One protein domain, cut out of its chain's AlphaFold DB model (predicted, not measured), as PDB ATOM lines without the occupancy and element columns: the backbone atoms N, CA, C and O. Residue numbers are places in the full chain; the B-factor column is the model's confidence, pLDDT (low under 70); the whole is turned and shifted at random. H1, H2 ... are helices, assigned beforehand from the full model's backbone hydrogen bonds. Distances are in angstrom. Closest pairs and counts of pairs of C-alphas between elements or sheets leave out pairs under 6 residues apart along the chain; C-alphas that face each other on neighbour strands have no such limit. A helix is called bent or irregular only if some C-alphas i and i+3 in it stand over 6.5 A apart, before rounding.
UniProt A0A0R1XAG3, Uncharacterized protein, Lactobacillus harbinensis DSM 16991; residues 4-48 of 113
ATOM      1  N   LYS A   4     192.323 247.177 225.180       97.12
ATOM      2  CA  LYS A   4     192.020 248.620 225.142       97.12
ATOM      3  C   LYS A   4     192.470 249.352 226.409       97.12
ATOM      4  O   LYS A   4     192.990 250.457 226.316       97.12
ATOM      5  N   GLN A   5     192.300 248.732 227.576       97.94
ATOM      6  CA  GLN A   5     192.704 249.319 228.855       97.94
ATOM      7  C   GLN A   5     194.229 249.401 228.954       97.94
ATOM      8  O   GLN A   5     194.766 250.430 229.349       97.94
ATOM      9  N   GLN A   6     194.935 248.346 228.540       97.31
ATOM     10  CA  GLN A   6     196.399 248.359 228.524       97.31
ATOM     11  C   GLN A   6     196.972 249.286 227.443       97.31
ATOM     12  O   GLN A   6     198.003 249.907 227.670       97.31
ATOM     13  N   ALA A   7     196.289 249.448 226.303       96.56
ATOM     14  CA  ALA A   7     196.662 250.443 225.298       96.56
ATOM     15  C   ALA A   7     196.564 251.871 225.856       96.56
ATOM     16  O   ALA A   7     197.500 252.650 225.708       96.56
ATOM     17  N   ALA A   8     195.465 252.201 226.544       96.62
ATOM     18  CA  ALA A   8     195.315 253.493 227.212       96.62
ATOM     19  C   ALA A   8     196.381 253.706 228.303       96.62
ATOM     20  O   ALA A   8     196.961 254.785 228.386       96.62
ATOM     21  N   TRP A   9     196.682 252.667 229.088       96.44
ATOM     22  CA  TRP A   9     197.742 252.698 230.098       96.44
ATOM     23  C   TRP A   9     199.120 252.992 229.494       96.44
ATOM     24  O   TRP A   9     199.810 253.894 229.963       96.44
ATOM     25  N   GLN A  10     199.499 252.288 228.425       95.50
ATOM     26  CA  GLN A  10     200.766 252.521 227.733       95.50
ATOM     27  C   GLN A  10     200.857 253.949 227.184       95.50
ATOM     28  O   GLN A  10     201.874 254.607 227.371       95.50
ATOM     29  N   ILE A  11     199.791 254.456 226.556       95.12
ATOM     30  CA  ILE A  11     199.764 255.830 226.033       95.12
ATOM     31  C   ILE A  11     199.924 256.852 227.167       95.12
ATOM     32  O   ILE A  11     200.645 257.832 227.005       95.12
ATOM     33  N   GLY A  12     199.251 256.637 228.300       94.94
ATOM     34  CA  GLY A  12     199.253 257.581 229.419       94.94
ATOM     35  C   GLY A  12     200.521 257.562 230.273       94.94
ATOM     36  O   GLY A  12     200.795 258.545 230.952       94.94
ATOM     37  N   THR A  13     201.280 256.463 230.263       94.12
ATOM     38  CA  THR A  13     202.404 256.260 231.196       94.12
ATOM     39  C   THR A  13     203.749 255.995 230.531       94.12
ATOM     40  O   THR A  13     204.779 256.139 231.179       94.12
ATOM     41  N   GLY A  14     203.756 255.570 229.267       91.00
ATOM     42  CA  GLY A  14     204.957 255.104 228.573       91.00
ATOM     43  C   GLY A  14     205.383 253.670 228.915       91.00
ATOM     44  O   GLY A  14     206.290 253.151 228.271       91.00
ATOM     45  N   TYR A  15     204.738 252.991 229.875       93.50
ATOM     46  CA  TYR A  15     205.024 251.580 230.159       93.50
ATOM     47  C   TYR A  15     204.569 250.659 229.022       93.50
ATOM     48  O   TYR A  15     203.571 250.913 228.351       93.50
ATOM     49  N   ILE A  16     205.255 249.529 228.850       93.88
ATOM     50  CA  ILE A  16     204.900 248.519 227.846       93.88
ATOM     51  C   ILE A  16     203.629 247.773 228.276       93.88
ATOM     52  O   ILE A  16     203.572 247.188 229.360       93.88
ATOM     53  N   ALA A  17     202.615 247.733 227.408       94.38
ATOM     54  CA  ALA A  17     201.462 246.858 227.594       94.38
ATOM     55  C   ALA A  17     201.875 245.380 227.458       94.38
ATOM     56  O   ALA A  17     202.394 244.958 226.424       94.38
ATOM     57  N   VAL A  18     201.592 244.562 228.473       93.12
ATOM     58  CA  VAL A  18     201.911 243.120 228.450       93.12
ATOM     59  C   VAL A  18     200.958 242.320 227.555       93.12
ATOM     60  O   VAL A  18     201.302 241.243 227.065       93.12
ATOM     61  N   ASN A  19     199.752 242.837 227.301       94.50
ATOM     62  CA  ASN A  19     198.817 242.245 226.355       94.50
ATOM     63  C   ASN A  19     199.234 242.568 224.913       94.50
ATOM     64  O   ASN A  19     199.060 243.682 224.424       94.50
ATOM     65  N   LYS A  20     199.701 241.547 224.189       91.88
ATOM     66  CA  LYS A  20     200.140 241.660 222.787       91.88
ATOM     67  C   LYS A  20     199.064 242.199 221.838       91.88
ATOM     68  O   LYS A  20     199.398 242.729 220.783       91.88
ATOM     69  N   ALA A  21     197.778 242.081 222.172       95.31
ATOM     70  CA  ALA A  21     196.697 242.632 221.358       95.31
ATOM     71  C   ALA A  21     196.556 244.162 221.490       95.31
ATOM     72  O   ALA A  21     195.911 244.777 220.641       95.31
ATOM     73  N   SER A  22     197.174 244.800 222.491       95.12
ATOM     74  CA  SER A  22     197.106 246.254 222.691       95.12
ATOM     75  C   SER A  22     197.667 247.045 221.507       95.12
ATOM     76  O   SER A  22     197.057 248.040 221.112       95.12
ATOM     77  N   VAL A  23     198.740 246.563 220.863       91.62
ATOM     78  CA  VAL A  23     199.353 247.197 219.670       91.62
ATOM     79  C   VAL A  23     198.420 247.229 218.454       91.62
ATOM     80  O   VAL A  23     198.591 248.036 217.547       91.62
ATOM     81  N   LYS A  24     197.392 246.369 218.430       94.19
ATOM     82  CA  LYS A  24     196.393 246.317 217.352       94.19
ATOM     83  C   LYS A  24     195.243 247.303 217.558       94.19
ATOM     84  O   LYS A  24     194.379 247.421 216.694       94.19
ATOM     85  N   THR A  25     195.181 247.981 218.703       97.19
ATOM     86  CA  THR A  25     194.110 248.945 218.967       97.19
ATOM     87  C   THR A  25     194.319 250.220 218.157       97.19
ATOM     88  O   THR A  25     195.435 250.731 218.059       97.19
ATOM     89  N   ALA A  26     193.230 250.773 217.616       97.75
ATOM     90  CA  ALA A  26     193.284 251.998 216.818       97.75
ATOM     91  C   ALA A  26     193.930 253.169 217.583       97.75
ATOM     92  O   ALA A  26     194.707 253.924 217.007       97.75
ATOM     93  N   ALA A  27     193.657 253.278 218.888       96.81
ATOM     94  CA  ALA A  27     194.225 254.317 219.742       96.81
ATOM     95  C   ALA A  27     195.758 254.227 219.832       96.81
ATOM     96  O   ALA A  27     196.436 255.231 219.619       96.81
ATOM     97  N   LEU A  28     196.315 253.036 220.089       95.75
ATOM     98  CA  LEU A  28     197.766 252.868 220.193       95.75
ATOM     99  C   LEU A  28     198.453 252.994 218.828       95.75
ATOM    100  O   LEU A  28     199.496 253.629 218.736       95.75
ATOM    101  N   GLN A  29     197.843 252.498 217.749       96.56
ATOM    102  CA  GLN A  29     198.370 252.709 216.395       96.56
ATOM    103  C   GLN A  29     198.414 254.191 216.008       96.56
ATOM    104  O   GLN A  29     199.387 254.641 215.409       96.56
ATOM    105  N   ALA A  30     197.379 254.965 216.351       97.81
ATOM    106  CA  ALA A  30     197.366 256.406 216.117       97.81
ATOM    107  C   ALA A  30     198.432 257.126 216.959       97.81
ATOM    108  O   ALA A  30     199.122 258.005 216.445       97.81
ATOM    109  N   ALA A  31     198.608 256.723 218.222       96.06
ATOM    110  CA  ALA A  31     199.648 257.261 219.093       96.06
ATOM    111  C   ALA A  31     201.059 256.977 218.549       96.06
ATOM    112  O   ALA A  31     201.859 257.903 218.458       96.06
ATOM    113  N   ILE A  32     201.331 255.745 218.103       95.31
ATOM    114  CA  ILE A  32     202.611 255.354 217.489       95.31
ATOM    115  C   ILE A  32     202.865 256.131 216.191       95.31
ATOM    116  O   ILE A  32     203.967 256.613 215.971       95.31
ATOM    117  N   LYS A  33     201.849 256.322 215.337       97.00
ATOM    118  CA  LYS A  33     202.000 257.140 214.118       97.00
ATOM    119  C   LYS A  33     202.362 258.592 214.428       97.00
ATOM    120  O   LYS A  33     203.112 259.202 213.676       97.00
ATOM    121  N   LYS A  34     201.804 259.149 215.507       97.25
ATOM    122  CA  LYS A  34     202.091 260.518 215.950       97.25
ATOM    123  C   LYS A  34     203.477 260.632 216.593       97.25
ATOM    124  O   LYS A  34     204.129 261.654 216.416       97.25
ATOM    125  N   ASN A  35     203.894 259.619 217.348       95.12
ATOM    126  CA  ASN A  35     205.199 259.548 217.990       95.12
ATOM    127  C   ASN A  35     205.766 258.115 217.902       95.12
ATOM    128  O   ASN A  35     205.442 257.282 218.759       95.12
ATOM    129  N   PRO A  36     206.604 257.828 216.888       94.25
ATOM    130  CA  PRO A  36     207.191 256.504 216.689       94.25
ATOM    131  C   PRO A  36     208.014 255.997 217.880       94.25
ATOM    132  O   PRO A  36     208.044 254.790 218.117       94.25
ATOM    133  N   ASP A  37     208.594 256.896 218.685       92.00
ATOM    134  CA  ASP A  37     209.425 256.544 219.845       92.00
ATOM    135  C   ASP A  37     208.660 255.712 220.890       92.00
ATOM    136  O   ASP A  37     209.256 254.916 221.615       92.00
ATOM    137  N   ILE A  38     207.323 255.813 220.925       90.44
ATOM    138  CA  ILE A  38     206.452 255.004 221.799       90.44
ATOM    139  C   ILE A  38     206.570 253.501 221.485       90.44
ATOM    140  O   ILE A  38     206.299 252.665 222.352       90.44
ATOM    141  N   ASN A  39     206.956 253.137 220.259       91.44
ATOM    142  CA  ASN A  39     207.090 251.745 219.839       91.44
ATOM    143  C   ASN A  39     208.508 251.181 220.027       91.44
ATOM    144  O   ASN A  39     208.664 249.962 220.069       91.44
ATOM    145  N   VAL A  40     209.527 252.030 220.200       93.19
ATOM    146  CA  VAL A  40     210.934 251.596 220.296       93.19
ATOM    147  C   VAL A  40     211.162 250.568 221.418       93.19
ATOM    148  O   VAL A  40     211.769 249.531 221.143       93.19
ATOM    149  N   PRO A  41     210.637 250.738 222.652       91.81
ATOM    150  CA  PRO A  41     210.802 249.726 223.699       91.81
ATOM    151  C   PRO A  41     210.141 248.379 223.362       91.81
ATOM    152  O   PRO A  41     210.628 247.326 223.775       91.81
ATOM    153  N   ILE A  42     209.043 248.390 222.594       90.44
ATOM    154  CA  ILE A  42     208.379 247.164 222.126       90.44
ATOM    155  C   ILE A  42     209.254 246.462 221.087       90.44
ATOM    156  O   ILE A  42     209.441 245.250 221.173       90.44
ATOM    157  N   GLU A  43     209.798 247.211 220.131       92.19
ATOM    158  CA  GLU A  43     210.700 246.678 219.107       92.19
ATOM    159  C   GLU A  43     211.958 246.072 219.740       92.19
ATOM    160  O   GLU A  43     212.337 244.953 219.397       92.19
ATOM    161  N   GLN A  44     212.549 246.745 220.733       93.50
ATOM    162  CA  GLN A  44     213.683 246.221 221.501       93.50
ATOM    163  C   GLN A  44     213.337 244.924 222.240       93.50
ATOM    164  O   GLN A  44     214.096 243.955 222.172       93.50
ATOM    165  N   LEU A  45     212.178 244.872 222.906       91.00
ATOM    166  CA  LEU A  45     211.715 243.666 223.592       91.00
ATOM    167  C   LEU A  45     211.500 242.499 222.613       91.00
ATOM    168  O   LEU A  45     211.826 241.358 222.933       91.00
ATOM    169  N   GLN A  46     210.969 242.772 221.418       89.12
ATOM    170  CA  GLN A  46     210.705 241.765 220.383       89.12
ATOM    171  C   GLN A  46     211.968 241.293 219.654       89.12
ATOM    172  O   GLN A  46     212.017 240.146 219.211       89.12
ATOM    173  N   ALA A  47     212.981 242.151 219.530       93.50
ATOM    174  CA  ALA A  47     214.263 241.801 218.926       93.50
ATOM    175  C   ALA A  47     215.094 240.842 219.803       93.50
ATOM    176  O   ALA A  47     215.985 240.149 219.304       93.50
ATOM    177  N   GLY A  48     214.808 240.786 221.108       90.56
ATOM    178  CA  GLY A  48     215.485 239.904 222.051       90.56
ATOM    179  C   GLY A  48     215.236 238.417 221.770       90.56
ATOM    180  O   GLY A  48     214.109 237.974 221.558       90.56
TER     181      GLY A  48
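This is residues 4 to 48 of the 113 residues of an uncharacterized protein of Lactobacillus harbinensis DSM 16991 (UniProt A0A0R1XAG3). Two short helices, H1 and H2, lie side by side and run the same way, with a long loop folding back between them. From the end of H2 the chain turns off sharply into H3, which leads away from the pair. The printed part has 45 residues with three named helices, H1, H2, H3, and no named strand: all helix, compact, radius of gyration of the C-alphas 9.5 A, spans 25 by 21 by 18 A.

H1, residues 4 to 13, begins at C-alpha 4 (192.020, 248.620, 225.142) and measures 14.2 A. H2, residues 26 to 34, measures 12.3 A. H3, residues 36 to 47, measures 16.5 A and ends at C-alpha 47 (214.263, 241.801, 218.926); it is irregular, with C-alphas 38 and 41 7.1 A apart.

H1 and H2 touch at a shallow tilt of 30 degrees, the closest C-alphas, of Ala 7 and Leu 28, 5.8 A apart. H2 and H3 only just touch, with 3 pairs of C-alphas within 8 A, and only at the corner by their link; H3 does so with residues 38 to 39 alone, the closest C-alphas being those of Ile 32 and Ile 38, 5.8 A. Every O i to N i+4 pair is within hydrogen-bond range in H1 and H2, and 5 of 8 in H3.

The farthest C-alphas, of Ala 26 and Gly 48, are 25.8 A apart. The printed part has no cut; the link from H1 to H2 is long, and no printed residue is under 70 in pLDDT.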